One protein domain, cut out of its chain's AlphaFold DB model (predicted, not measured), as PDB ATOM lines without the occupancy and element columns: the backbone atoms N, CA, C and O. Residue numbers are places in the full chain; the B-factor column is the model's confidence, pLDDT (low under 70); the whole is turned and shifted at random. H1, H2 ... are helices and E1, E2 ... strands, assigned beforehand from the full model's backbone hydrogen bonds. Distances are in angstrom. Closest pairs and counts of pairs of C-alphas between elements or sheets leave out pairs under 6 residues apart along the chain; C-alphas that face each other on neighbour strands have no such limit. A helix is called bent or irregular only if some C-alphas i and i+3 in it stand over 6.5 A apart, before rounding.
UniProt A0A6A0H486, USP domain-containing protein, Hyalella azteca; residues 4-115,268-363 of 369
ATOM      1  N   ARG A   4     -17.471  58.740  20.470       93.81
ATOM      2  CA  ARG A   4     -16.148  58.304  20.937       93.81
ATOM      3  C   ARG A   4     -16.272  57.042  21.801       93.81
ATOM      4  O   ARG A   4     -17.268  56.874  22.504       93.81
ATOM      5  N   ASN A   5     -15.251  56.183  21.796       93.75
ATOM      6  CA  ASN A   5     -15.287  54.838  22.394       93.75
ATOM      7  C   ASN A   5     -16.412  53.966  21.813       93.75
ATOM      8  O   ASN A   5     -17.090  53.238  22.545       93.75
ATOM      9  N   LYS A   6     -16.622  54.062  20.497       96.62
ATOM     10  CA  LYS A   6     -17.543  53.201  19.754       96.62
ATOM     11  C   LYS A   6     -16.823  52.505  18.608       96.62
ATOM     12  O   LYS A   6     -15.872  53.048  18.063       96.62
ATOM     13  N   GLY A   7     -17.284  51.305  18.270       96.81
ATOM     14  CA  GLY A   7     -16.679  50.425  17.274       96.81
ATOM     15  C   GLY A   7     -15.597  49.510  17.846       96.81
ATOM     16  O   GLY A   7     -15.596  49.179  19.033       96.81
ATOM     17  N   ILE A   8     -14.695  49.060  16.980       97.94
ATOM     18  CA  ILE A   8     -13.616  48.138  17.340       97.94
ATOM     19  C   ILE A   8     -12.381  48.943  17.748       97.94
ATOM     20  O   ILE A   8     -11.930  49.820  17.021       97.94
ATOM     21  N   GLN A   9     -11.833  48.675  18.928       97.56
ATOM     22  CA  GLN A   9     -10.627  49.347  19.396       97.56
ATOM     23  C   GLN A   9      -9.387  48.801  18.682       97.56
ATOM     24  O   GLN A   9      -9.037  47.637  18.869       97.56
ATOM     25  N   GLY A  10      -8.687  49.664  17.943       95.38
ATOM     26  CA  GLY A  10      -7.472  49.280  17.235       95.38
ATOM     27  C   GLY A  10      -6.240  49.179  18.136       95.38
ATOM     28  O   GLY A  10      -6.084  49.919  19.111       95.38
ATOM     29  N   HIS A  11      -5.318  48.283  17.794       93.31
ATOM     30  CA  HIS A  11      -4.041  48.089  18.474       93.31
ATOM     31  C   HIS A  11      -2.999  47.448  17.548       93.31
ATOM     32  O   HIS A  11      -3.292  46.453  16.896       93.31
ATOM     33  N   GLN A  12      -1.765  47.974  17.534       87.62
ATOM     34  CA  GLN A  12      -0.620  47.402  16.794       87.62
ATOM     35  C   GLN A  12      -0.945  47.071  15.324       87.62
ATOM     36  O   GLN A  12      -1.020  45.901  14.949       87.62
ATOM     37  N   ASN A  13      -1.163  48.100  14.497       91.19
ATOM     38  CA  ASN A  13      -1.422  47.955  13.056       91.19
ATOM     39  C   ASN A  13      -2.647  47.087  12.700       91.19
ATOM     40  O   ASN A  13      -2.688  46.481  11.638       91.19
ATOM     41  N   SER A  14      -3.657  47.006  13.574       94.88
ATOM     42  CA  SER A  14      -4.865  46.195  13.348       94.88
ATOM     43  C   SER A  14      -5.907  46.822  12.418       94.88
ATOM     44  O   SER A  14      -6.926  46.183  12.172       94.88
ATOM     45  N   CYS A  15      -5.705  48.046  11.919       95.12
ATOM     46  CA  CYS A  15      -6.749  48.815  11.228       95.12
ATOM     47  C   CYS A  15      -7.358  48.079  10.023       95.12
ATOM     48  O   CYS A  15      -8.570  48.158   9.834       95.12
ATOM     49  N   TYR A  16      -6.565  47.303   9.271       95.00
ATOM     50  CA  TYR A  16      -7.053  46.467   8.164       95.00
ATOM     51  C   TYR A  16      -8.127  45.469   8.617       95.00
ATOM     52  O   TYR A  16      -9.150  45.302   7.957       95.00
ATOM     53  N   LEU A  17      -7.933  44.843   9.779       95.94
ATOM     54  CA  LEU A  17      -8.856  43.871  10.350       95.94
ATOM     55  C   LEU A  17     -10.032  44.578  11.027       95.94
ATOM     56  O   LEU A  17     -11.175  44.167  10.842       95.94
ATOM     57  N   ASP A  18      -9.775  45.659  11.767       97.25
ATOM     58  CA  ASP A  18     -10.817  46.412  12.470       97.25
ATOM     59  C   ASP A  18     -11.843  46.992  11.484       97.25
ATOM     60  O   ASP A  18     -13.047  46.809  11.658       97.25
ATOM     61  N   ALA A  19     -11.373  47.672  10.431       97.56
ATOM     62  CA  ALA A  19     -12.228  48.284   9.416       97.56
ATOM     63  C   ALA A  19     -13.004  47.226   8.620       97.56
ATOM     64  O   ALA A  19     -14.197  47.401   8.363       97.56
ATOM     65  N   THR A  20     -12.364  46.103   8.280       97.25
ATOM     66  CA  THR A  20     -13.013  45.021   7.524       97.25
ATOM     67  C   THR A  20     -14.073  44.307   8.364       97.25
ATOM     68  O   THR A  20     -15.210  44.171   7.917       97.25
ATOM     69  N   LEU A  21     -13.772  43.935   9.615       97.62
ATOM     70  CA  LEU A  21     -14.760  43.324  10.515       97.62
ATOM     71  C   LEU A  21     -15.934  44.258  10.809       97.62
ATOM     72  O   LEU A  21     -17.080  43.812  10.854       97.62
ATOM     73  N   PHE A  22     -15.666  45.552  11.001       97.69
ATOM     74  CA  PHE A  22     -16.731  46.530  11.189       97.69
ATOM     75  C   PHE A  22     -17.627  46.614   9.943       97.69
ATOM     76  O   PHE A  22     -18.846  46.560  10.073       97.69
ATOM     77  N   SER A  23     -17.033  46.634   8.745       97.12
ATOM     78  CA  SER A  23     -17.764  46.623   7.467       97.12
ATOM     79  C   SER A  23     -18.644  45.384   7.306       97.12
ATOM     80  O   SER A  23     -19.797  45.495   6.904       97.12
ATOM     81  N   MET A  24     -18.125  44.207   7.666       95.69
ATOM     82  CA  MET A  24     -18.829  42.933   7.508       95.69
ATOM     83  C   MET A  24     -19.931  42.699   8.547       95.69
ATOM     84  O   MET A  24     -20.904  42.022   8.241       95.69
ATOM     85  N   PHE A  25     -19.799  43.202   9.779       96.06
ATOM     86  CA  PHE A  25     -20.656  42.736  10.881       96.06
ATOM     87  C   PHE A  25     -21.353  43.825  11.697       96.06
ATOM     88  O   PHE A  25     -22.256  43.490  12.467       96.06
ATOM     89  N   ALA A  26     -20.978  45.105  11.581       94.44
ATOM     90  CA  ALA A  26     -21.515  46.137  12.475       94.44
ATOM     91  C   ALA A  26     -23.028  46.349  12.304       94.44
ATOM     92  O   ALA A  26     -23.753  46.367  13.298       94.44
ATOM     93  N   PHE A  27     -23.495  46.480  11.058       92.25
ATOM     94  CA  PHE A  27     -24.882  46.858  10.743       92.25
ATOM     95  C   PHE A  27     -25.563  45.970   9.698       92.25
ATOM     96  O   PHE A  27     -26.715  46.206   9.356       92.25
ATOM     97  N   THR A  28     -24.870  44.946   9.202       90.44
ATOM     98  CA  THR A  28     -25.404  43.992   8.226       90.44
ATOM     99  C   THR A  28     -25.388  42.582   8.798       90.44
ATOM    100  O   THR A  28     -24.510  42.246   9.597       90.44
ATOM    101  N   SER A  29     -26.353  41.762   8.384       91.44
ATOM    102  CA  SER A  29     -26.447  40.335   8.714       91.44
ATOM    103  C   SER A  29     -26.071  39.428   7.540       91.44
ATOM    104  O   SER A  29     -26.244  38.215   7.619       91.44
ATOM    105  N   VAL A  30     -25.602  39.991   6.422       91.06
ATOM    106  CA  VAL A  30     -25.346  39.228   5.189       91.06
ATOM    107  C   VAL A  30     -24.253  38.165   5.398       91.06
ATOM    108  O   VAL A  30     -24.299  37.107   4.781       91.06
ATOM    109  N   PHE A  31     -23.335  38.395   6.339       93.38
ATOM    110  CA  PHE A  31     -22.273  37.459   6.717       93.38
ATOM    111  C   PHE A  31     -22.620  36.566   7.921       93.38
ATOM    112  O   PHE A  31     -21.756  35.845   8.415       93.38
ATOM    113  N   ASP A  32     -23.855  36.591   8.433       93.19
ATOM    114  CA  ASP A  32     -24.202  35.856   9.659       93.19
ATOM    115  C   ASP A  32     -24.159  34.336   9.472       93.19
ATOM    116  O   ASP A  32     -23.937  33.614  10.446       93.19
ATOM    117  N   SER A  33     -24.277  33.836   8.234       91.44
ATOM    118  CA  SER A  33     -24.063  32.414   7.925       91.44
ATOM    119  C   SER A  33     -22.721  31.912   8.469       91.44
ATOM    120  O   SER A  33     -22.669  30.835   9.059       91.44
ATOM    121  N   LEU A  34     -21.671  32.737   8.392       92.94
ATOM    122  CA  LEU A  34     -20.332  32.439   8.905       92.94
ATOM    123  C   LEU A  34     -20.312  32.198  10.420       92.94
ATOM    124  O   LEU A  34     -19.521  31.400  10.928       92.94
ATOM    125  N   LEU A  35     -21.181  32.894  11.157       93.62
ATOM    126  CA  LEU A  35     -21.229  32.864  12.620       93.62
ATOM    127  C   LEU A  35     -22.025  31.668  13.152       93.62
ATOM    128  O   LEU A  35     -21.822  31.262  14.298       93.62
ATOM    129  N   PHE A  36     -22.939  31.124  12.347       92.50
ATOM    130  CA  PHE A  36     -23.879  30.082  12.767       92.50
ATOM    131  C   PHE A  36     -23.717  28.752  12.021       92.50
ATOM    132  O   PHE A  36     -24.345  27.771  12.424       92.50
ATOM    133  N   ARG A  37     -22.880  28.679  10.974       92.75
ATOM    134  CA  ARG A  37     -22.604  27.422  10.265       92.75
ATOM    135  C   ARG A  37     -22.033  26.383  11.244       92.75
ATOM    136  O   ARG A  37     -21.026  26.657  11.894       92.75
ATOM    137  N   PRO A  38     -22.636  25.189  11.365       90.50
ATOM    138  CA  PRO A  38     -22.087  24.144  12.216       90.50
ATOM    139  C   PRO A  38     -20.768  23.611  11.643       90.50
ATOM    140  O   PRO A  38     -20.585  23.532  10.425       90.50
ATOM    141  N   SER A  39     -19.867  23.203  12.537       91.19
ATOM    142  CA  SER A  39     -18.624  22.532  12.157       91.19
ATOM    143  C   SER A  39     -18.916  21.189  11.486       91.19
ATOM    144  O   SER A  39     -19.768  20.419  11.936       91.19
ATOM    145  N   THR A  40     -18.191  20.904  10.412       91.19
ATOM    146  CA  THR A  40     -18.277  19.672   9.631       91.19
ATOM    147  C   THR A  40     -16.956  18.906   9.682       91.19
ATOM    148  O   THR A  40     -15.920  19.431  10.085       91.19
ATOM    149  N   HIS A  41     -16.965  17.650   9.230       86.06
ATOM    150  CA  HIS A  41     -15.762  16.810   9.157       86.06
ATOM    151  C   HIS A  41     -14.658  17.386   8.250       86.06
ATOM    152  O   HIS A  41     -13.501  16.987   8.370       86.06
ATOM    153  N   GLY A  42     -15.011  18.297   7.340       86.69
ATOM    154  CA  GLY A  42     -14.067  18.978   6.466       86.69
ATOM    155  C   GLY A  42     -13.352  20.155   7.127       86.69
ATOM    156  O   GLY A  42     -12.419  20.668   6.524       86.69
ATOM    157  N   ASP A  43     -13.745  20.596   8.322       91.81
ATOM    158  CA  ASP A  43     -13.225  21.809   8.964       91.81
ATOM    159  C   ASP A  43     -11.951  21.574   9.792       91.81
ATOM    160  O   ASP A  43     -11.583  20.445  10.121       91.81
ATOM    161  N   ILE A  44     -11.241  22.660  10.117       91.06
ATOM    162  CA  ILE A  44     -10.075  22.603  11.010       91.06
ATOM    163  C   ILE A  44     -10.510  22.319  12.456       91.06
ATOM    164  O   ILE A  44     -11.634  22.629  12.852       91.06
ATOM    165  N   LYS A  45      -9.609  21.765  13.277       90.06
ATOM    166  CA  LYS A  45      -9.924  21.395  14.671       90.06
ATOM    167  C   LYS A  45     -10.365  22.602  15.501       90.06
ATOM    168  O   LYS A  45     -11.271  22.499  16.322       90.06
ATOM    169  N   GLU A  46      -9.752  23.750  15.246       92.88
ATOM    170  CA  GLU A  46      -9.964  25.015  15.942       92.88
ATOM    171  C   GLU A  46     -11.149  25.819  15.373       92.88
ATOM    172  O   GLU A  46     -11.426  26.917  15.850       92.88
ATOM    173  N   TYR A  47     -11.887  25.287  14.386       93.50
ATOM    174  CA  TYR A  47     -12.985  25.992  13.707       93.50
ATOM    175  C   TYR A  47     -13.992  26.571  14.703       93.50
ATOM    176  O   TYR A  47     -14.317  27.757  14.664       93.50
ATOM    177  N   SER A  48     -14.436  25.737  15.649       93.31
ATOM    178  CA  SER A  48     -15.416  26.141  16.661       93.31
ATOM    179  C   SER A  48     -14.853  27.201  17.609       93.31
ATOM    180  O   SER A  48     -15.594  28.060  18.076       93.31
ATOM    181  N   GLU A  49     -13.549  27.175  17.893       94.88
ATOM    182  CA  GLU A  49     -12.905  28.198  18.716       94.88
ATOM    183  C   GLU A  49     -12.882  29.545  17.988       94.88
ATOM    184  O   GLU A  49     -13.324  30.545  18.557       94.88
ATOM    185  N   VAL A  50     -12.442  29.570  16.726       94.88
ATOM    186  CA  VAL A  50     -12.405  30.805  15.929       94.88
ATOM    187  C   VAL A  50     -13.808  31.375  15.742       94.88
ATOM    188  O   VAL A  50     -14.018  32.567  15.977       94.88
ATOM    189  N   GLN A  51     -14.782  30.532  15.389       95.88
ATOM    190  CA  GLN A  51     -16.170  30.956  15.222       95.88
ATOM    191  C   GLN A  51     -16.750  31.512  16.528       95.88
ATOM    192  O   GLN A  51     -17.403  32.554  16.509       95.88
ATOM    193  N   ASN A  52     -16.481  30.877  17.673       96.38
ATOM    194  CA  ASN A  52     -16.941  31.370  18.972       96.38
ATOM    195  C   ASN A  52     -16.292  32.710  19.345       96.38
ATOM    196  O   ASN A  52     -16.988  33.589  19.849       96.38
ATOM    197  N   VAL A  53     -14.994  32.907  19.080       97.06
ATOM    198  CA  VAL A  53     -14.332  34.206  19.305       97.06
ATOM    199  C   VAL A  53     -14.951  35.281  18.416       97.06
ATOM    200  O   VAL A  53     -15.302  36.356  18.903       97.06
ATOM    201  N   LEU A  54     -15.137  34.991  17.128       97.19
ATOM    202  CA  LEU A  54     -15.741  35.933  16.193       97.19
ATOM    203  C   LEU A  54     -17.178  36.287  16.607       97.19
ATOM    204  O   LEU A  54     -17.512  37.465  16.706       97.19
ATOM    205  N   ARG A  55     -18.013  35.293  16.924       97.06
ATOM    206  CA  ARG A  55     -19.419  35.500  17.289       97.06
ATOM    207  C   ARG A  55     -19.584  36.130  18.673       97.06
ATOM    208  O   ARG A  55     -20.169  37.203  18.786       97.06
ATOM    209  N   GLU A  56     -19.075  35.488  19.721       97.25
ATOM    210  CA  GLU A  56     -19.390  35.842  21.113       97.25
ATOM    211  C   GLU A  56     -18.525  36.971  21.673       97.25
ATOM    212  O   GLU A  56     -18.977  37.735  22.526       97.25
ATOM    213  N   GLU A  57     -17.277  37.090  21.216       97.56
ATOM    214  CA  GLU A  57     -16.332  38.067  21.763       97.56
ATOM    215  C   GLU A  57     -16.197  39.330  20.905       97.56
ATOM    216  O   GLU A  57     -15.767  40.365  21.426       97.56
ATOM    217  N   ILE A  58     -16.579  39.272  19.623       97.88
ATOM    218  CA  ILE A  58     -16.439  40.390  18.679       97.88
ATOM    219  C   ILE A  58     -17.803  40.859  18.166       97.88
ATOM    220  O   ILE A  58     -18.221  41.962  18.514       97.88
ATOM    221  N   VAL A  59     -18.524  40.049  17.385       97.62
ATOM    222  CA  VAL A  59     -19.749  40.490  16.692       97.62
ATOM    223  C   VAL A  59     -20.894  40.778  17.665       97.62
ATOM    224  O   VAL A  59     -21.490  41.855  17.603       97.62
ATOM    225  N   ASN A  60     -21.178  39.879  18.611       96.81
ATOM    226  CA  ASN A  60     -22.249  40.077  19.594       96.81
ATOM    227  C   ASN A  60     -22.007  41.332  20.464       96.81
ATOM    228  O   ASN A  60     -22.922  42.157  20.595       96.81
ATOM    229  N   PRO A  61     -20.802  41.568  21.030       97.12
ATOM    230  CA  PRO A  61     -20.494  42.814  21.734       97.12
ATOM    231  C   PRO A  61     -20.522  44.051  20.833       97.12
ATOM    232  O   PRO A  61     -20.984  45.105  21.280       97.12
ATOM    233  N   LEU A  62     -20.080  43.937  19.575       96.69
ATOM    234  CA  LEU A  62     -20.150  45.030  18.608       96.69
ATOM    235  C   LEU A  62     -21.603  45.450  18.376       96.69
ATOM    236  O   LEU A  62     -21.920  46.613  18.575       96.69
ATOM    237  N   ARG A  63     -22.511  44.524  18.070       95.12
ATOM    238  CA  ARG A  63     -23.921  44.857  17.803       95.12
ATOM    239  C   ARG A  63     -24.680  45.309  19.053       95.12
ATOM    240  O   ARG A  63     -25.483  46.232  18.990       95.12
ATOM    241  N   SER A  64     -24.416  44.694  20.209       94.56
ATOM    242  CA  SER A  64     -25.154  44.996  21.446       94.56
ATOM    243  C   SER A  64     -24.658  46.247  22.178       94.56
ATOM    244  O   SER A  64     -25.457  47.020  22.703       94.56
ATOM    245  N   ARG A  65     -23.338  46.463  22.247       93.75
ATOM    246  CA  ARG A  65     -22.717  47.550  23.033       93.75
ATOM    247  C   ARG A  65     -22.076  48.624  22.157       93.75
ATOM    248  O   ARG A  65     -21.766  49.715  22.657       93.75
ATOM    249  N   MET A  66     -21.890  48.340  20.865       94.69
ATOM    250  CA  MET A  66     -21.150  49.178  19.918       94.69
ATOM    251  C   MET A  66     -19.728  49.455  20.385       94.69
ATOM    252  O   MET A  66     -19.220  50.547  20.164       94.69
ATOM    253  N   PHE A  67     -19.098  48.495  21.068       97.19
ATOM    254  CA  PHE A  67     -17.704  48.601  21.486       97.19
ATOM    255  C   PHE A  67     -17.070  47.222  21.684       97.19
ATOM    256  O   PHE A  67     -17.587  46.404  22.449       97.19
ATOM    257  N   VAL A  68     -15.919  47.003  21.045       97.69
ATOM    258  CA  VAL A  68     -15.084  45.807  21.213       97.69
ATOM    259  C   VAL A  68     -13.686  46.245  21.620       97.69
ATOM    260  O   VAL A  68     -13.087  47.115  20.992       97.69
ATOM    261  N   ARG A  69     -13.160  45.642  22.685       96.50
ATOM    262  CA  ARG A  69     -11.807  45.924  23.170       96.50
ATOM    263  C   ARG A  69     -10.751  45.222  22.312       96.50
ATOM    264  O   ARG A  69     -10.972  44.119  21.814       96.50
ATOM    265  N   ALA A  70      -9.572  45.833  22.225       95.88
ATOM    266  CA  ALA A  70      -8.467  45.341  21.402       95.88
ATOM    267  C   ALA A  70      -7.939  43.951  21.812       95.88
ATOM    268  O   ALA A  70      -7.365  43.243  20.989       95.88
ATOM    269  N   ASP A  71      -8.128  43.527  23.065       95.69
ATOM    270  CA  ASP A  71      -7.722  42.200  23.547       95.69
ATOM    271  C   ASP A  71      -8.494  41.068  22.854       95.69
ATOM    272  O   ASP A  71      -7.915  40.022  22.558       95.69
ATOM    273  N   ARG A  72      -9.772  41.297  22.529       96.56
ATOM    274  CA  ARG A  72     -10.615  40.347  21.781       96.56
ATOM    275  C   ARG A  72     -10.164  40.221  20.333       96.56
ATOM    276  O   ARG A  72     -10.040  39.115  19.815       96.56
ATOM    277  N   ILE A  73      -9.805  41.349  19.727       96.38
ATOM    278  CA  ILE A  73      -9.215  41.383  18.389       96.38
ATOM    279  C   ILE A  73      -7.858  40.678  18.365       96.38
ATOM    280  O   ILE A  73      -7.601  39.858  17.490       96.38
ATOM    281  N   MET A  74      -7.006  40.919  19.361       95.75
ATOM    282  CA  MET A  74      -5.711  40.249  19.472       95.75
ATOM    283  C   MET A  74      -5.855  38.732  19.663       95.75
ATOM    284  O   MET A  74      -5.038  37.973  19.143       95.75
ATOM    285  N   LYS A  75      -6.894  38.269  20.371       96.06
ATOM    286  CA  LYS A  75      -7.205  36.836  20.474       96.06
ATOM    287  C   LYS A  75      -7.498  36.236  19.097       96.06
ATOM    288  O   LYS A  75      -6.901  35.218  18.762       96.06
ATOM    289  N   LEU A  76      -8.328  36.898  18.287       95.25
ATOM    290  CA  LEU A  76      -8.570  36.480  16.904       95.25
ATOM    291  C   LEU A  76      -7.269  36.496  16.087       95.25
ATOM    292  O   LEU A  76      -6.934  35.485  15.487       95.25
ATOM    293  N   ARG A  77      -6.484  37.582  16.133       95.00
ATOM    294  CA  ARG A  77      -5.203  37.693  15.405       95.00
ATOM    295  C   ARG A  77      -4.245  36.543  15.723       95.00
ATOM    296  O   ARG A  77      -3.637  36.013  14.807       95.00
ATOM    297  N   LYS A  78      -4.140  36.124  16.990       94.56
ATOM    298  CA  LYS A  78      -3.305  34.979  17.398       94.56
ATOM    299  C   LYS A  78      -3.783  33.654  16.809       94.56
ATOM    300  O   LYS A  78      -2.953  32.845  16.411       94.56
ATOM    301  N   LEU A  79      -5.098  33.436  16.757       93.25
ATOM    302  CA  LEU A  79      -5.667  32.247  16.122       93.25
ATOM    303  C   LEU A  79      -5.391  32.265  14.615       93.25
ATOM    304  O   LEU A  79      -4.902  31.280  14.077       93.25
ATOM    305  N   LEU A  80      -5.627  33.397  13.946       91.50
ATOM    306  CA  LEU A  80      -5.372  33.531  12.512       91.50
ATOM    307  C   LEU A  80      -3.879  33.346  12.174       91.50
ATOM    308  O   LEU A  80      -3.562  32.626  11.236       91.50
ATOM    309  N   ASP A  81      -2.961  33.933  12.948       91.25
ATOM    310  CA  ASP A  81      -1.503  33.824  12.737       91.25
ATOM    311  C   ASP A  81      -0.985  32.386  12.913       91.25
ATOM    312  O   ASP A  81      -0.023  31.984  12.265       91.25
ATOM    313  N   GLY A  82      -1.627  31.598  13.784       89.50
ATOM    314  CA  GLY A  82      -1.269  30.197  14.014       89.50
ATOM    315  C   GLY A  82      -1.886  29.210  13.019       89.50
ATOM    316  O   GLY A  82      -1.334  28.127  12.827       89.50
ATOM    317  N   LEU A  83      -3.028  29.557  12.415       88.81
ATOM    318  CA  LEU A  83      -3.839  28.642  11.600       88.81
ATOM    319  C   LEU A  83      -3.799  28.951  10.097       88.81
ATOM    320  O   LEU A  83      -4.064  28.060   9.293       88.81
ATOM    321  N   SER A  84      -3.496  30.194   9.718       85.94
ATOM    322  CA  SER A  84      -3.447  30.629   8.319       85.94
ATOM    323  C   SER A  84      -2.027  30.610   7.753       85.94
ATOM    324  O   SER A  84      -1.032  30.531   8.474       85.94
ATOM    325  N   SER A  85      -1.917  30.712   6.429       83.75
ATOM    326  CA  SER A  85      -0.626  30.872   5.751       83.75
ATOM    327  C   SER A  85      -0.012  32.268   5.923       83.75
ATOM    328  O   SER A  85       1.158  32.462   5.585       83.75
ATOM    329  N   VAL A  86      -0.783  33.247   6.409       83.81
ATOM    330  CA  VAL A  86      -0.367  34.649   6.526       83.81
ATOM    331  C   VAL A  86       0.308  34.872   7.878       83.81
ATOM    332  O   VAL A  86      -0.318  34.788   8.931       83.81
ATOM    333  N   LYS A  87       1.606  35.179   7.846       85.19
ATOM    334  CA  LYS A  87       2.417  35.437   9.047       85.19
ATOM    335  C   LYS A  87       2.447  36.911   9.410       85.19
ATOM    336  O   LYS A  87       2.380  37.768   8.532       85.19
ATOM    337  N   GLY A  88       2.671  37.203  10.687       86.50
ATOM    338  CA  GLY A  88       2.812  38.573  11.180       86.50
ATOM    339  C   GLY A  88       1.460  39.244  11.392       86.50
ATOM    340  O   GLY A  88       1.399  40.460  11.576       86.50
ATOM    341  N   LEU A  89       0.373  38.463  11.417       88.50
ATOM    342  CA  LEU A  89      -0.970  38.982  11.632       88.50
ATOM    343  C   LEU A  89      -1.088  39.677  12.978       88.50
ATOM    344  O   LEU A  89      -1.961  40.518  13.092       88.50
ATOM    345  N   THR A  90      -0.231  39.402  13.967       88.69
ATOM    346  CA  THR A  90      -0.249  40.018  15.308       88.69
ATOM    347  C   THR A  90       0.490  41.359  15.418       88.69
ATOM    348  O   THR A  90       0.201  42.120  16.339       88.69
ATOM    349  N   THR A  91       1.393  41.684  14.490       86.12
ATOM    350  CA  THR A  91       2.291  42.854  14.607       86.12
ATOM    351  C   THR A  91       2.302  43.758  13.380       86.12
ATOM    352  O   THR A  91       2.479  44.971  13.505       86.12
ATOM    353  N   GLU A  92       2.121  43.189  12.195       89.69
ATOM    354  CA  GLU A  92       2.231  43.899  10.926       89.69
ATOM    355  C   GLU A  92       0.861  44.360  10.427       89.69
ATOM    356  O   GLU A  92      -0.174  43.754  10.725       89.69
ATOM    357  N   GLU A  93       0.873  45.453   9.666       87.69
ATOM    358  CA  GLU A  93      -0.250  45.832   8.813       87.69
ATOM    359  C   GLU A  93      -0.315  44.838   7.648       87.69
ATOM    360  O   GLU A  93       0.713  44.548   7.035       87.69
ATOM    361  N   LYS A  94      -1.508  44.324   7.350       91.81
ATOM    362  CA  LYS A  94      -1.764  43.432   6.214       91.81
ATOM    363  C   LYS A  94      -2.822  44.023   5.301       91.81
ATOM    364  O   LYS A  94      -3.502  44.983   5.662       91.81
ATOM    365  N   ASP A  95      -2.959  43.430   4.126       91.44
ATOM    366  CA  ASP A  95      -4.037  43.770   3.217       91.44
ATOM    367  C   ASP A  95      -5.381  43.179   3.699       91.44
ATOM    368  O   ASP A  95      -5.420  42.014   4.121       91.44
ATOM    369  N   PRO A  96      -6.500  43.932   3.653       93.31
ATOM    370  CA  PRO A  96      -7.840  43.379   3.830       93.31
ATOM    371  C   PRO A  96      -8.117  42.148   2.958       93.31
ATOM    372  O   PRO A  96      -8.820  41.244   3.404       93.31
ATOM    373  N   GLU A  97      -7.538  42.077   1.758       91.81
ATOM    374  CA  GLU A  97      -7.644  40.929   0.856       91.81
ATOM    375  C   GLU A  97      -7.056  39.650   1.474       91.81
ATOM    376  O   GLU A  97      -7.730  38.619   1.561       91.81
ATOM    377  N   GLU A  98      -5.821  39.735   1.981       91.19
ATOM    378  CA  GLU A  98      -5.129  38.629   2.653       91.19
ATOM    379  C   GLU A  98      -5.903  38.164   3.891       91.19
ATOM    380  O   GLU A  98      -6.009  36.963   4.170       91.19
ATOM    381  N   PHE A  99      -6.477  39.116   4.632       93.06
ATOM    382  CA  PHE A  99      -7.316  38.826   5.788       93.06
ATOM    383  C   PHE A  99      -8.607  38.096   5.395       93.06
ATOM    384  O   PHE A  99      -8.921  37.068   6.001       93.06
ATOM    385  N   LEU A 100      -9.332  38.581   4.381       93.69
ATOM    386  CA  LEU A 100     -10.557  37.945   3.889       93.69
ATOM    387  C   LEU A 100     -10.280  36.519   3.417       93.69
ATOM    388  O   LEU A 100     -11.004  35.601   3.797       93.69
ATOM    389  N   HIS A 101      -9.204  36.306   2.659       92.12
ATOM    390  CA  HIS A 101      -8.815  34.969   2.217       92.12
ATOM    391  C   HIS A 101      -8.487  34.044   3.403       92.12
ATOM    392  O   HIS A 101      -8.956  32.906   3.456       92.12
ATOM    393  N   SER A 102      -7.731  34.536   4.388       92.00
ATOM    394  CA  SER A 102      -7.371  33.762   5.584       92.00
ATOM    395  C   SER A 102      -8.601  33.368   6.405       92.00
ATOM    396  O   SER A 102      -8.734  32.216   6.822       92.00
ATOM    397  N   LEU A 103      -9.525  34.308   6.621       93.44
ATOM    398  CA  LEU A 103     -10.730  34.069   7.407       93.44
ATOM    399  C   LEU A 103     -11.723  33.168   6.663       93.44
ATOM    400  O   LEU A 103     -12.158  32.162   7.219       93.44
ATOM    401  N   LEU A 104     -12.081  33.518   5.425       93.75
ATOM    402  CA  LEU A 104     -13.157  32.861   4.679       93.75
ATOM    403  C   LEU A 104     -12.710  31.525   4.088       93.75
ATOM    404  O   LEU A 104     -13.375  30.515   4.302       93.75
ATOM    405  N   ALA A 105     -11.568  31.494   3.399       91.31
ATOM    406  CA  ALA A 105     -11.135  30.312   2.658       91.31
ATOM    407  C   ALA A 105     -10.455  29.276   3.552       91.31
ATOM    408  O   ALA A 105     -10.778  28.090   3.502       91.31
ATOM    409  N   GLN A 106      -9.488  29.713   4.362       90.12
ATOM    410  CA  GLN A 106      -8.617  28.782   5.086       90.12
ATOM    411  C   GLN A 106      -9.257  28.287   6.383       90.12
ATOM    412  O   GLN A 106      -9.141  27.107   6.720       90.12
ATOM    413  N   ILE A 107      -9.940  29.183   7.098       90.94
ATOM    414  CA  ILE A 107     -10.433  28.903   8.446       90.94
ATOM    415  C   ILE A 107     -11.908  28.545   8.441       90.94
ATOM    416  O   ILE A 107     -12.268  27.466   8.909       90.94
ATOM    417  N   LEU A 108     -12.759  29.430   7.919       92.31
ATOM    418  CA  LEU A 108     -14.203  29.214   7.929       92.31
ATOM    419  C   LEU A 108     -14.692  28.321   6.787       92.31
ATOM    420  O   LEU A 108     -15.840  27.884   6.849       92.31
ATOM    421  N   LYS A 109     -13.833  28.021   5.801       90.75
ATOM    422  CA  LYS A 109     -14.130  27.196   4.617       90.75
ATOM    423  C   LYS A 109     -15.478  27.545   3.986       90.75
ATOM    424  O   LYS A 109     -16.287  26.662   3.713       90.75
ATOM    425  N   GLU A 110     -15.734  28.840   3.844       91.81
ATOM    426  CA  GLU A 110     -16.940  29.324   3.184       91.81
ATOM    427  C   GLU A 110     -16.873  29.012   1.683       91.81
ATOM    428  O   GLU A 110     -15.790  28.872   1.115       91.81
ATOM    429  N   GLU A 111     -18.023  28.884   1.028       90.94
ATOM    430  CA  GLU A 111     -18.046  28.814  -0.430       90.94
ATOM    431  C   GLU A 111     -17.720  30.195  -1.035       90.94
ATOM    432  O   GLU A 111     -18.185  31.219  -0.522       90.94
ATOM    433  N   PRO A 112     -16.916  30.263  -2.111       93.50
ATOM    434  CA  PRO A 112     -16.628  31.518  -2.796       93.50
ATOM    435  C   PRO A 112     -17.909  32.223  -3.253       93.50
ATOM    436  O   PRO A 112     -18.800  31.601  -3.823       93.50
ATOM    437  N   TYR A 113     -17.984  33.537  -3.038       92.38
ATOM    438  CA  TYR A 113     -19.173  34.318  -3.394       92.38
ATOM    439  C   TYR A 113     -19.309  34.563  -4.899       92.38
ATOM    440  O   TYR A 113     -20.410  34.832  -5.373       92.38
ATOM    441  N   LEU A 114     -18.200  34.501  -5.643       94.19
ATOM    442  CA  LEU A 114     -18.150  34.800  -7.068       94.19
ATOM    443  C   LEU A 114     -17.767  33.559  -7.870       94.19
ATOM    444  O   LEU A 114     -16.691  32.989  -7.680       94.19
ATOM    445  N   HIS A 115     -18.627  33.218  -8.825       94.69
ATOM    446  CA  HIS A 115     -18.412  32.176  -9.820       94.69
ATOM    447  C   HIS A 115     -18.285  32.819 -11.199       94.69
ATOM    448  O   HIS A 115     -19.263  33.345 -11.731       94.69
ATOM    449  N   PHE A 268     -30.146  44.541  -9.143       92.38
ATOM    450  CA  PHE A 268     -29.319  45.534  -8.472       92.38
ATOM    451  C   PHE A 268     -28.780  45.001  -7.146       92.38
ATOM    452  O   PHE A 268     -29.467  44.286  -6.409       92.38
ATOM    453  N   MET A 269     -27.562  45.411  -6.816       93.56
ATOM    454  CA  MET A 269     -26.960  45.220  -5.504       93.56
ATOM    455  C   MET A 269     -26.796  46.565  -4.799       93.56
ATOM    456  O   MET A 269     -26.476  47.574  -5.421       93.56
ATOM    457  N   GLU A 270     -26.999  46.580  -3.488       93.88
ATOM    458  CA  GLU A 270     -26.908  47.775  -2.655       93.88
ATOM    459  C   GLU A 270     -25.544  47.874  -1.984       93.88
ATOM    460  O   GLU A 270     -25.094  46.929  -1.326       93.88
ATOM    461  N   LEU A 271     -24.913  49.041  -2.107       94.88
ATOM    462  CA  LEU A 271     -23.704  49.373  -1.371       94.88
ATOM    463  C   LEU A 271     -24.033  49.521   0.115       94.88
ATOM    464  O   LEU A 271     -24.894  50.313   0.501       94.88
ATOM    465  N   PHE A 272     -23.306  48.803   0.968       95.00
ATOM    466  CA  PHE A 272     -23.488  48.896   2.419       95.00
ATOM    467  C   PHE A 272     -22.205  49.217   3.179       95.00
ATOM    468  O   PHE A 272     -22.287  49.655   4.329       95.00
ATOM    469  N   ALA A 273     -21.030  49.026   2.574       96.62
ATOM    470  CA  ALA A 273     -19.773  49.440   3.179       96.62
ATOM    471  C   ALA A 273     -18.705  49.818   2.146       96.62
ATOM    472  O   ALA A 273     -18.637  49.239   1.063       96.62
ATOM    473  N   VAL A 274     -17.841  50.764   2.510       97.62
ATOM    474  CA  VAL A 274     -16.654  51.156   1.746       97.62
ATOM    475  C   VAL A 274     -15.467  51.230   2.694       97.62
ATOM    476  O   VAL A 274     -15.407  52.106   3.558       97.62
ATOM    477  N   VAL A 275     -14.508  50.326   2.523       97.62
ATOM    478  CA  VAL A 275     -13.213  50.394   3.206       97.62
ATOM    479  C   VAL A 275     -12.327  51.363   2.433       97.62
ATOM    480  O   VAL A 275     -12.218  51.262   1.212       97.62
ATOM    481  N   CYS A 276     -11.684  52.289   3.140       96.06
ATOM    482  CA  CYS A 276     -10.831  53.322   2.561       96.06
ATOM    483  C   CYS A 276      -9.420  53.289   3.158       96.06
ATOM    484  O   CYS A 276      -9.263  53.077   4.361       96.06
ATOM    485  N   ILE A 277      -8.410  53.591   2.341       93.88
ATOM    486  CA  ILE A 277      -7.007  53.758   2.737       93.88
ATOM    487  C   ILE A 277      -6.366  54.954   2.025       93.88
ATOM    488  O   ILE A 277      -6.360  55.043   0.794       93.88
ATOM    489  N   GLU A 278      -5.807  55.869   2.817       86.62
ATOM    490  CA  GLU A 278      -5.056  57.025   2.307       86.62
ATOM    491  C   GLU A 278      -3.582  56.668   2.087       86.62
ATOM    492  O   GLU A 278      -3.085  56.819   0.977       86.62
ATOM    493  N   THR A 279      -2.907  56.134   3.112       83.88
ATOM    494  CA  THR A 279      -1.497  55.695   3.043       83.88
ATOM    495  C   THR A 279      -1.275  54.335   3.709       83.88
ATOM    496  O   THR A 279      -0.853  53.382   3.062       83.88
ATOM    497  N   SER A 280      -1.569  54.230   5.007       87.44
ATOM    498  CA  SER A 280      -1.336  53.025   5.827       87.44
ATOM    499  C   SER A 280      -2.345  52.882   6.972       87.44
ATOM    500  O   SER A 280      -2.038  52.350   8.039       87.44
ATOM    501  N   HIS A 281      -3.514  53.512   6.836       93.31
ATOM    502  CA  HIS A 281      -4.551  53.467   7.862       93.31
ATOM    503  C   HIS A 281      -5.917  53.266   7.230       93.31
ATOM    504  O   HIS A 281      -6.466  54.173   6.587       93.31
ATOM    505  N   TYR A 282      -6.438  52.059   7.432       96.38
ATOM    506  CA  TYR A 282      -7.760  51.665   6.984       96.38
ATOM    507  C   TYR A 282      -8.842  52.243   7.892       96.38
ATOM    508  O   TYR A 282      -8.797  52.130   9.117       96.38
ATOM    509  N   VAL A 283      -9.848  52.825   7.257       97.25
ATOM    510  CA  VAL A 283     -11.102  53.275   7.870       97.25
ATOM    511  C   VAL A 283     -12.252  52.706   7.053       97.25
ATOM    512  O   VAL A 283     -12.034  52.171   5.965       97.25
ATOM    513  N   THR A 284     -13.481  52.837   7.531       97.81
ATOM    514  CA  THR A 284     -14.636  52.401   6.741       97.81
ATOM    515  C   THR A 284     -15.824  53.331   6.886       97.81
ATOM    516  O   THR A 284     -16.031  53.955   7.929       97.81
ATOM    517  N   PHE A 285     -16.599  53.411   5.814       97.06
ATOM    518  CA  PHE A 285     -17.932  53.979   5.786       97.06
ATOM    519  C   PHE A 285     -18.925  52.830   5.711       97.06
ATOM    520  O   PHE A 285     -18.817  51.993   4.825       97.06
ATOM    521  N   THR A 286     -19.898  52.786   6.610       94.94
ATOM    522  CA  THR A 286     -20.920  51.734   6.634       94.94
ATOM    523  C   THR A 286     -22.309  52.336   6.702       94.94
ATOM    524  O   THR A 286     -22.527  53.294   7.444       94.94
ATOM    525  N   ARG A 287     -23.261  51.742   5.989       92.38
ATOM    526  CA  ARG A 287     -24.681  52.066   6.096       92.38
ATOM    527  C   ARG A 287     -25.221  51.493   7.408       92.38
ATOM    528  O   ARG A 287     -25.123  50.293   7.650       92.38
ATOM    529  N   CYS A 288     -25.757  52.342   8.279       88.38
ATOM    530  CA  CYS A 288     -26.147  51.983   9.644       88.38
ATOM    531  C   CYS A 288     -27.625  51.526   9.739       88.38
ATOM    532  O   CYS A 288     -28.298  51.808  10.733       88.38
ATOM    533  N   GLY A 289     -28.150  50.854   8.708       80.25
ATOM    534  CA  GLY A 289     -29.536  50.380   8.645       80.25
ATOM    535  C   GLY A 289     -29.905  49.753   7.296       80.25
ATOM    536  O   GLY A 289     -29.079  49.691   6.384       80.25
ATOM    537  N   GLU A 290     -31.153  49.296   7.187       75.94
ATOM    538  CA  GLU A 290     -31.728  48.758   5.950       75.94
ATOM    539  C   GLU A 290     -32.455  49.848   5.154       75.94
ATOM    540  O   GLU A 290     -33.075  50.748   5.725       75.94
ATOM    541  N   GLY A 291     -32.419  49.728   3.827       73.25
ATOM    542  CA  GLY A 291     -33.107  50.626   2.907       73.25
ATOM    543  C   GLY A 291     -32.253  51.795   2.392       73.25
ATOM    544  O   GLY A 291     -31.127  52.016   2.848       73.25
ATOM    545  N   PRO A 292     -32.779  52.540   1.406       72.75
ATOM    546  CA  PRO A 292     -32.035  53.581   0.695       72.75
ATOM    547  C   PRO A 292     -31.763  54.829   1.547       72.75
ATOM    548  O   PRO A 292     -30.731  55.460   1.368       72.75
ATOM    549  N   GLU A 293     -32.642  55.135   2.506       80.06
ATOM    550  CA  GLU A 293     -32.548  56.305   3.400       80.06
ATOM    551  C   GLU A 293     -31.766  56.025   4.694       80.06
ATOM    552  O   GLU A 293     -31.786  56.814   5.642       80.06
ATOM    553  N   ALA A 294     -31.134  54.853   4.797       86.12
ATOM    554  CA  ALA A 294     -30.387  54.500   5.990       86.12
ATOM    555  C   ALA A 294     -29.152  55.411   6.135       86.12
ATOM    556  O   ALA A 294     -28.382  55.569   5.182       86.12
ATOM    557  N   PRO A 295     -28.914  55.981   7.331       90.00
ATOM    558  CA  PRO A 295     -27.806  56.899   7.538       90.00
ATOM    559  C   PRO A 295     -26.472  56.174   7.378       90.00
ATOM    560  O   PRO A 295     -26.347  54.988   7.684       90.00
ATOM    561  N   TRP A 296     -25.449  56.911   6.965       93.81
ATOM    562  CA  TRP A 296     -24.084  56.404   6.887       93.81
ATOM    563  C   TRP A 296     -23.286  56.774   8.131       93.81
ATOM    564  O   TRP A 296     -23.512  57.810   8.756       93.81
ATOM    565  N   CYS A 297     -22.322  55.933   8.486       95.25
ATOM    566  CA  CYS A 297     -21.390  56.182   9.572       95.25
ATOM    567  C   CYS A 297     -19.956  55.938   9.114       95.25
ATOM    568  O   CYS A 297     -19.660  54.959   8.437       95.25
ATOM    569  N   PHE A 298     -19.066  56.832   9.521       97.00
ATOM    570  CA  PHE A 298     -17.624  56.700   9.406       97.00
ATOM    571  C   PHE A 298     -17.067  56.056  10.674       97.00
ATOM    572  O   PHE A 298     -17.392  56.488  11.781       97.00
ATOM    573  N   PHE A 299     -16.215  55.052  10.519       97.62
ATOM    574  CA  PHE A 299     -15.541  54.369  11.613       97.62
ATOM    575  C   PHE A 299     -14.021  54.433  11.451       97.62
ATOM    576  O   PHE A 299     -13.472  54.064  10.411       97.62
ATOM    577  N   ASP A 300     -13.358  54.845  12.531       97.62
ATOM    578  CA  ASP A 300     -11.906  54.849  12.678       97.62
ATOM    579  C   ASP A 300     -11.516  54.149  13.992       97.62
ATOM    580  O   ASP A 300     -11.905  54.578  15.088       97.62
ATOM    581  N   SER A 301     -10.749  53.055  13.889       96.69
ATOM    582  CA  SER A 301     -10.335  52.242  15.041       96.69
ATOM    583  C   SER A 301      -9.257  52.902  15.909       96.69
ATOM    584  O   SER A 301      -9.073  52.508  17.067       96.69
ATOM    585  N   MET A 302      -8.565  53.916  15.376       94.62
ATOM    586  CA  MET A 302      -7.459  54.629  16.023       94.62
ATOM    587  C   MET A 302      -7.639  56.157  15.971       94.62
ATOM    588  O   MET A 302      -6.655  56.890  15.944       94.62
ATOM    589  N   ALA A 303      -8.891  56.626  16.017       94.00
ATOM    590  CA  ALA A 303      -9.259  58.041  15.890       94.00
ATOM    591  C   ALA A 303      -8.579  58.975  16.909       94.00
ATOM    592  O   ALA A 303      -8.405  60.164  16.654       94.00
ATOM    593  N   ASP A 304      -8.248  58.457  18.090       93.25
ATOM    594  CA  ASP A 304      -7.546  59.194  19.137       93.25
ATOM    595  C   ASP A 304      -6.726  58.229  20.012       93.25
ATOM    596  O   ASP A 304      -6.909  57.009  19.962       93.25
ATOM    597  N   ARG A 305      -5.828  58.751  20.849       92.12
ATOM    598  CA  ARG A 305      -4.980  57.961  21.745       92.12
ATOM    599  C   ARG A 305      -4.921  58.577  23.133       92.12
ATOM    600  O   ARG A 305      -4.686  59.769  23.302       92.12
ATOM    601  N   LYS A 306      -5.061  57.736  24.159       91.44
ATOM    602  CA  LYS A 306      -4.820  58.134  25.548       91.44
ATOM    603  C   LYS A 306      -3.525  57.519  26.058       91.44
ATOM    604  O   LYS A 306      -3.413  56.299  26.120       91.44
ATOM    605  N   GLY A 307      -2.606  58.370  26.507       87.81
ATOM    606  CA  GLY A 307      -1.311  57.968  27.058       87.81
ATOM    607  C   GLY A 307      -0.245  57.701  25.990       87.81
ATOM    608  O   GLY A 307      -0.534  57.611  24.798       87.81
ATOM    609  N   GLU A 308       1.001  57.569  26.440       81.94
ATOM    610  CA  GLU A 308       2.175  57.420  25.574       81.94
ATOM    611  C   GLU A 308       2.527  55.934  25.359       81.94
ATOM    612  O   GLU A 308       1.826  55.233  24.625       81.94
ATOM    613  N   GLN A 309       3.578  55.424  26.014       76.94
ATOM    614  CA  GLN A 309       4.113  54.070  25.795       76.94
ATOM    615  C   GLN A 309       3.146  52.950  26.216       76.94
ATOM    616  O   GLN A 309       2.980  51.978  25.485       76.94
ATOM    617  N   HIS A 310       2.447  53.109  27.344       84.19
ATOM    618  CA  HIS A 310       1.383  52.196  27.801       84.19
ATOM    619  C   HIS A 310      -0.021  52.720  27.472       84.19
ATOM    620  O   HIS A 310      -1.004  52.372  28.128       84.19
ATOM    621  N   GLY A 311      -0.101  53.616  26.488       87.62
ATOM    622  CA  GLY A 311      -1.356  54.183  26.034       87.62
ATOM    623  C   GLY A 311      -2.222  53.187  25.269       87.62
ATOM    624  O   GLY A 311      -1.775  52.121  24.844       87.62
ATOM    625  N   TYR A 312      -3.476  53.567  25.060       91.94
ATOM    626  CA  TYR A 312      -4.429  52.811  24.257       91.94
ATOM    627  C   TYR A 312      -5.143  53.730  23.272       91.94
ATOM    628  O   TYR A 312      -5.364  54.914  23.543       91.94
ATOM    629  N   ASN A 313      -5.511  53.172  22.122       95.56
ATOM    630  CA  ASN A 313      -6.268  53.899  21.114       95.56
ATOM    631  C   ASN A 313      -7.748  53.953  21.503       95.56
ATOM    632  O   ASN A 313      -8.270  53.063  22.184       95.56
ATOM    633  N   ILE A 314      -8.422  55.007  21.072       96.06
ATOM    634  CA  ILE A 314      -9.833  55.266  21.304       96.06
ATOM    635  C   ILE A 314     -10.520  55.272  19.936       96.06
ATOM    636  O   ILE A 314     -10.280  56.190  19.153       96.06
ATOM    637  N   PRO A 315     -11.373  54.277  19.644       97.12
ATOM    638  CA  PRO A 315     -12.092  54.241  18.386       97.12
ATOM    639  C   PRO A 315     -13.240  55.253  18.385       97.12
ATOM    640  O   PRO A 315     -13.770  55.630  19.443       97.12
ATOM    641  N   SER A 316     -13.643  55.679  17.192       97.12
ATOM    642  CA  SER A 316     -14.740  56.620  17.000       97.12
ATOM    643  C   SER A 316     -15.643  56.180  15.858       97.12
ATOM    644  O   SER A 316     -15.166  55.766  14.803       97.12
ATOM    645  N   VAL A 317     -16.951  56.316  16.072       96.69
ATOM    646  CA  VAL A 317     -17.969  56.198  15.024       96.69
ATOM    647  C   VAL A 317     -18.634  57.559  14.885       96.69
ATOM    648  O   VAL A 317     -19.123  58.096  15.875       96.69
ATOM    649  N   VAL A 318     -18.666  58.119  13.682       95.00
ATOM    650  CA  VAL A 318     -19.232  59.441  13.381       95.00
ATOM    651  C   VAL A 318     -20.350  59.281  12.358       95.00
ATOM    652  O   VAL A 318     -20.217  58.507  11.422       95.00
ATOM    653  N   GLU A 319     -21.467  59.978  12.548       92.50
ATOM    654  CA  GLU A 319     -22.572  59.984  11.582       92.50
ATOM    655  C   GLU A 319     -22.221  60.853  10.365       92.50
ATOM    656  O   GLU A 319     -21.735  61.971  10.523       92.50
ATOM    657  N   CYS A 320     -22.509  60.360   9.163       90.44
ATOM    658  CA  CYS A 320     -22.221  61.003   7.883       90.44
ATOM    659  C   CYS A 320     -23.528  61.307   7.140       90.44
ATOM    660  O   CYS A 320     -23.874  60.622   6.181       90.44
ATOM    661  N   ARG A 321     -24.265  62.328   7.588       81.56
ATOM    662  CA  ARG A 321     -25.585  62.670   7.017       81.56
ATOM    663  C   ARG A 321     -25.513  63.119   5.563       81.56
ATOM    664  O   ARG A 321     -26.324  62.711   4.748       81.56
ATOM    665  N   GLU A 322     -24.498  63.907   5.238       79.81
ATOM    666  CA  GLU A 322     -24.335  64.501   3.908       79.81
ATOM    667  C   GLU A 322     -23.865  63.483   2.858       79.81
ATOM    668  O   GLU A 322     -23.919  63.748   1.663       79.81
ATOM    669  N   LEU A 323     -23.379  62.308   3.272       83.50
ATOM    670  CA  LEU A 323     -22.756  61.345   2.361       83.50
ATOM    671  C   LEU A 323     -23.753  60.794   1.336       83.50
ATOM    672  O   LEU A 323     -23.396  60.632   0.176       83.50
ATOM    673  N   GLN A 324     -25.005  60.574   1.737       82.44
ATOM    674  CA  GLN A 324     -26.058  60.139   0.817       82.44
ATOM    675  C   GLN A 324     -26.366  61.213  -0.239       82.44
ATOM    676  O   GLN A 324     -26.526  60.889  -1.412       82.44
ATOM    677  N   GLU A 325     -26.379  62.491   0.153       83.88
ATOM    678  CA  GLU A 325     -26.571  63.610  -0.776       83.88
ATOM    679  C   GLU A 325     -25.397  63.720  -1.755       83.88
ATOM    680  O   GLU A 325     -25.614  63.849  -2.958       83.88
ATOM    681  N   TRP A 326     -24.157  63.590  -1.272       83.81
ATOM    682  CA  TRP A 326     -22.958  63.616  -2.117       83.81
ATOM    683  C   TRP A 326     -22.904  62.464  -3.124       83.81
ATOM    684  O   TRP A 326     -22.425  62.661  -4.239       83.81
ATOM    685  N   LEU A 327     -23.403  61.284  -2.748       83.88
ATOM    686  CA  LEU A 327     -23.477  60.115  -3.627       83.88
ATOM    687  C   LEU A 327     -24.692  60.119  -4.569       83.88
ATOM    688  O   LEU A 327     -24.788  59.250  -5.432       83.88
ATOM    689  N   SER A 328     -25.615  61.072  -4.419       84.00
ATOM    690  CA  SER A 328     -26.740  61.238  -5.342       84.00
ATOM    691  C   SER A 328     -26.294  61.822  -6.686       84.00
ATOM    692  O   SER A 328     -25.243  62.460  -6.782       84.00
ATOM    693  N   ASP A 329     -27.133  61.699  -7.714       80.62
ATOM    694  CA  ASP A 329     -26.867  62.283  -9.035       80.62
ATOM    695  C   ASP A 329     -26.586  63.792  -8.954       80.62
ATOM    696  O   ASP A 329     -25.638  64.291  -9.562       80.62
ATOM    697  N   GLN A 330     -27.354  64.525  -8.143       81.44
ATOM    698  CA  GLN A 330     -27.157  65.964  -7.941       81.44
ATOM    699  C   GLN A 330     -25.825  66.264  -7.239       81.44
ATOM    700  O   GLN A 330     -25.102  67.178  -7.646       81.44
ATOM    701  N   GLY A 331     -25.480  65.476  -6.218       81.12
ATOM    702  CA  GLY A 331     -24.208  65.588  -5.506       81.12
ATOM    703  C   GLY A 331     -23.013  65.296  -6.409       81.12
ATOM    704  O   GLY A 331     -22.041  66.050  -6.405       81.12
ATOM    705  N   SER A 332     -23.113  64.272  -7.257       80.50
ATOM    706  CA  SER A 332     -22.057  63.880  -8.196       80.50
ATOM    707  C   SER A 332     -21.704  64.991  -9.195       80.50
ATOM    708  O   SER A 332     -20.526  65.223  -9.486       80.50
ATOM    709  N   LEU A 333     -22.705  65.749  -9.659       82.56
ATOM    710  CA  LEU A 333     -22.507  66.898 -10.545       82.56
ATOM    711  C   LEU A 333     -21.773  68.035  -9.826       82.56
ATOM    712  O   LEU A 333     -20.839  68.618 -10.381       82.56
ATOM    713  N   ALA A 334     -22.146  68.316  -8.576       82.69
ATOM    714  CA  ALA A 334     -21.461  69.311  -7.754       82.69
ATOM    715  C   ALA A 334     -20.006  68.901  -7.464       82.69
ATOM    716  O   ALA A 334     -19.100  69.725  -7.577       82.69
ATOM    717  N   LEU A 335     -19.760  67.622  -7.164       83.44
ATOM    718  CA  LEU A 335     -18.416  67.076  -6.945       83.44
ATOM    719  C   LEU A 335     -17.543  67.164  -8.197       83.44
ATOM    720  O   LEU A 335     -16.352  67.457  -8.096       83.44
ATOM    721  N   SER A 336     -18.131  66.936  -9.371       78.94
ATOM    722  CA  SER A 336     -17.433  67.025 -10.658       78.94
ATOM    723  C   SER A 336     -16.997  68.455 -10.992       78.94
ATOM    724  O   SER A 336     -15.993  68.646 -11.671       78.94
ATOM    725  N   ALA A 337     -17.705  69.468 -10.478       81.38
ATOM    726  CA  ALA A 337     -17.327  70.872 -10.640       81.38
ATOM    727  C   ALA A 337     -16.164  71.305  -9.723       81.38
ATOM    728  O   ALA A 337     -15.498  72.305  -9.998       81.38
ATOM    729  N   ILE A 338     -15.906  70.574  -8.634       82.25
ATOM    730  CA  ILE A 338     -14.843  70.896  -7.677       82.25
ATOM    731  C   ILE A 338     -13.520  70.331  -8.191       82.25
ATOM    732  O   ILE A 338     -13.293  69.126  -8.142       82.25
ATOM    733  N   THR A 339     -12.606  71.189  -8.635       78.06
ATOM    734  CA  THR A 339     -11.295  70.759  -9.155       78.06
ATOM    735  C   THR A 339     -10.245  70.537  -8.064       78.06
ATOM    736  O   THR A 339      -9.380  69.684  -8.232       78.06
ATOM    737  N   ASP A 340     -10.328  71.248  -6.935       81.81
ATOM    738  CA  ASP A 340      -9.403  71.090  -5.803       81.81
ATOM    739  C   ASP A 340      -9.960  70.120  -4.751       81.81
ATOM    740  O   ASP A 340     -10.954  70.409  -4.083       81.81
ATOM    741  N   ASP A 341      -9.281  68.986  -4.555       81.56
ATOM    742  CA  ASP A 341      -9.627  67.979  -3.542       81.56
ATOM    743  C   ASP A 341      -9.655  68.554  -2.120       81.56
ATOM    744  O   ASP A 341     -10.365  68.037  -1.258       81.56
ATOM    745  N   LYS A 342      -8.892  69.619  -1.844       81.94
ATOM    746  CA  LYS A 342      -8.836  70.242  -0.512       81.94
ATOM    747  C   LYS A 342     -10.093  71.032  -0.165       81.94
ATOM    748  O   LYS A 342     -10.327  71.288   1.014       81.94
ATOM    749  N   ALA A 343     -10.887  71.414  -1.164       83.81
ATOM    750  CA  ALA A 343     -12.164  72.082  -0.952       83.81
ATOM    751  C   ALA A 343     -13.276  71.098  -0.545       83.81
ATOM    752  O   ALA A 343     -14.321  71.525  -0.053       83.81
ATOM    753  N   LEU A 344     -13.062  69.789  -0.731       83.81
ATOM    754  CA  LEU A 344     -14.026  68.766  -0.345       83.81
ATOM    755  C   LEU A 344     -14.084  68.606   1.182       83.81
ATOM    756  O   LEU A 344     -13.041  68.619   1.847       83.81
ATOM    757  N   PRO A 345     -15.278  68.354   1.753       87.69
ATOM    758  CA  PRO A 345     -15.394  67.931   3.141       87.69
ATOM    759  C   PRO A 345     -14.500  66.721   3.415       87.69
ATOM    760  O   PRO A 345     -14.422  65.795   2.605       87.69
ATOM    761  N   HIS A 346     -13.838  66.703   4.574       88.88
ATOM    762  CA  HIS A 346     -12.816  65.702   4.892       88.88
ATOM    763  C   HIS A 346     -13.291  64.253   4.684       88.88
ATOM    764  O   HIS A 346     -12.573  63.446   4.096       88.88
ATOM    765  N   LEU A 347     -14.502  63.926   5.143       91.00
ATOM    766  CA  LEU A 347     -15.069  62.580   5.023       91.00
ATOM    767  C   LEU A 347     -15.431  62.231   3.574       91.00
ATOM    768  O   LEU A 347     -15.148  61.124   3.132       91.00
ATOM    769  N   THR A 348     -15.968  63.185   2.815       89.81
ATOM    770  CA  THR A 348     -16.249  63.014   1.383       89.81
ATOM    771  C   THR A 348     -14.957  62.797   0.595       89.81
ATOM    772  O   THR A 348     -14.881  61.885  -0.222       89.81
ATOM    773  N   ARG A 349     -13.900  63.561   0.899       91.19
ATOM    774  CA  ARG A 349     -12.563  63.378   0.314       91.19
ATOM    775  C   ARG A 349     -12.014  61.980   0.602       91.19
ATOM    776  O   ARG A 349     -11.587  61.298  -0.322       91.19
ATOM    777  N   ARG A 350     -12.087  61.528   1.861       92.62
ATOM    778  CA  ARG A 350     -11.686  60.166   2.263       92.62
ATOM    779  C   ARG A 350     -12.480  59.098   1.503       92.62
ATOM    780  O   ARG A 350     -11.910  58.107   1.073       92.62
ATOM    781  N   LEU A 351     -13.783  59.280   1.307       93.69
ATOM    782  CA  LEU A 351     -14.582  58.311   0.561       93.69
ATOM    783  C   LEU A 351     -14.158  58.241  -0.915       93.69
ATOM    784  O   LEU A 351     -13.853  57.162  -1.409       93.69
ATOM    785  N   LEU A 352     -14.109  59.385  -1.603       92.06
ATOM    786  CA  LEU A 352     -13.911  59.441  -3.056       92.06
ATOM    787  C   LEU A 352     -12.461  59.176  -3.475       92.06
ATOM    788  O   LEU A 352     -12.216  58.497  -4.471       92.06
ATOM    789  N   CYS A 353     -11.491  59.709  -2.732       91.25
ATOM    790  CA  CYS A 353     -10.072  59.594  -3.069       91.25
ATOM    791  C   CYS A 353      -9.429  58.337  -2.475       91.25
ATOM    792  O   CYS A 353      -8.423  57.841  -2.991       91.25
ATOM    793  N   ASP A 354      -9.969  57.821  -1.367       93.69
ATOM    794  CA  ASP A 354      -9.335  56.756  -0.588       93.69
ATOM    795  C   ASP A 354     -10.092  55.420  -0.629       93.69
ATOM    796  O   ASP A 354      -9.627  54.471  -0.008       93.69
ATOM    797  N   ALA A 355     -11.171  55.278  -1.414       95.19
ATOM    798  CA  ALA A 355     -11.874  54.003  -1.607       95.19
ATOM    799  C   ALA A 355     -10.932  52.852  -2.013       95.19
ATOM    800  O   ALA A 355     -10.220  52.935  -3.021       95.19
ATOM    801  N   TYR A 356     -10.953  51.780  -1.220       95.44
ATOM    802  CA  TYR A 356     -10.154  50.567  -1.391       95.44
ATOM    803  C   TYR A 356     -11.017  49.371  -1.789       95.44
ATOM    804  O   TYR A 356     -10.793  48.776  -2.838       95.44
ATOM    805  N   MET A 357     -12.037  49.060  -0.986       96.94
ATOM    806  CA  MET A 357     -12.997  47.988  -1.255       96.94
ATOM    807  C   MET A 357     -14.421  48.494  -1.063       96.94
ATOM    808  O   MET A 357     -14.719  49.124  -0.050       96.94
ATOM    809  N   CYS A 358     -15.301  48.189  -2.010       97.88
ATOM    810  CA  CYS A 358     -16.735  48.446  -1.922       97.88
ATOM    811  C   CYS A 358     -17.476  47.125  -1.715       97.88
ATOM    812  O   CYS A 358     -17.255  46.167  -2.455       97.88
ATOM    813  N   PHE A 359     -18.359  47.082  -0.725       97.50
ATOM    814  CA  PHE A 359     -19.138  45.905  -0.376       97.50
ATOM    815  C   PHE A 359     -20.594  46.121  -0.769       97.50
ATOM    816  O   PHE A 359     -21.249  47.055  -0.294       97.50
ATOM    817  N   TYR A 360     -21.089  45.214  -1.597       96.31
ATOM    818  CA  TYR A 360     -22.453  45.187  -2.087       96.31
ATOM    819  C   TYR A 360     -23.150  43.908  -1.633       96.31
ATOM    820  O   TYR A 360     -22.532  42.844  -1.555       96.31
ATOM    821  N   HIS A 361     -24.441  43.997  -1.347       92.56
ATOM    822  CA  HIS A 361     -25.283  42.825  -1.135       92.56
ATOM    823  C   HIS A 361     -26.499  42.893  -2.045       92.56
ATOM    824  O   HIS A 361     -26.951  43.974  -2.418       92.56
ATOM    825  N   THR A 362     -27.063  41.740  -2.385       86.06
ATOM    826  CA  THR A 362     -28.328  41.721  -3.123       86.06
ATOM    827  C   THR A 362     -29.400  42.426  -2.286       86.06
ATOM    828  O   THR A 362     -29.614  42.068  -1.121       86.06
ATOM    829  N   ALA A 363     -30.053  43.446  -2.850       68.06
ATOM    830  CA  ALA A 363     -31.260  44.013  -2.263       68.06
ATOM    831  C   ALA A 363     -32.291  42.889  -2.264       68.06
ATOM    832  O   ALA A 363     -32.730  42.450  -3.327       68.06
TER     833      ALA A 363
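AT A GLANCE: This is residues 4 to 115 and 268 to 363 of the 369 residues of the protein "USP domain-containing protein" of Hyalella azteca (UniProt A0A6A0H486). A strongly twisted sheet of five strands stands in the middle, with H1 packed along one face and H8 crossing the other. Beyond H1, helices H2 to H5 make a lobe that includes the hairpin of H3 and H4; on the side of H8, H6 and H7 make a smaller outlying piece. The printed part has 208 residues with eight named helices and five named strands, in the order H1 H2 H3 H4 H5 E1 E2 E3 E4 H6 H7 H8 E5, and its class is mixed. The sheet runs E4 E3 E2 E1 E5, antiparallel; the whole is compact, with a radius of gyration of the C-alphas of 17.5 A and spans of 56 by 47 by 30 A.

HOW THE PARTS SIT: Start at the sheet: E1, residues 268 to 277, E2, 282 to 287, E3, 296 to 306, and E4, 312 to 320, form a meander, each strand the antiparallel neighbour and hairpin partner of the one before. Look for N 276 and O 283 at 2.8 A, N 297 and O 286 at 2.8 A, and N 314 and O 304 at 2.7 A. Edge strand E5, residues 355 to 362, is antiparallel to E1, with N 270 and O 361 at 2.8 A. H1, residues 15 to 25, and H8, 346 to 354, lie on opposite faces, giving three layers, helices on both faces of a sheet. H1 is over E2 at a height over the sheet of 7.2 A, along the strands, with C-alphas 15 and 282 closest at 5.2 A. H8 is across the strands at a height of 7.9 A; C-alphas 276 and 354 are its closest to E1, 4.9 A apart. H5, residues 96 to 107, touches H1 with residues 96 to 99 alone, at a steep tilt of 61 degrees; C-alphas 16 and 96 are closest, 5.4 A apart. H3, residues 47 to 65, and H4, 70 to 83, form a helical hairpin, touching at C-alphas 57 and 72, 6.2 A apart, at a shallow tilt of 21 degrees, opposite ways. H2, residues 32 to 36, touches H3, C-alphas 35 and 55 being closest at 5.7 A. H6, residues 323 to 326, only grazes the sheet; it and H7, 329 to 337, only just touch, and only at the corner, with 3 pairs of C-alphas within 8 A, the closest those of 325 and 331 at 5.6 A. Every O i to N i+4 pair is within hydrogen-bond range in H1, H2, H4, H7 and H8; H3 has 11 of 15, H5 6 of 8, and H6 is too short for such a pair.

IN THESE COORDINATES: Find C-alpha 15 at (-6.749, 48.815, 11.228), where H1 begins. H3 is 25.4 A long and only just irregular, with C-alphas 57 and 60 6.6 A apart; H4 is 19.9 A. E1, 26.3 A, bends by 56 degrees at residue 272, and E3, 26.9 A, by 50 degrees at residue 301; E4 is 25.5 A. E5, 20.6 A, ends at C-alpha 362, (-28.328, 41.721, -3.123).

THE WHOLE: The farthest C-alphas, those of His 41 and Ala 337, are 57.6 A apart. Residues 116 to 267 are cut out, and C-alphas 115 and 268 stand 17.3 A apart across the cut. Of the links printed whole, H4 to H5 is long, residues 84 to 95. The mean pLDDT of the printed part is 91.3, and residue 363 alone is under 70.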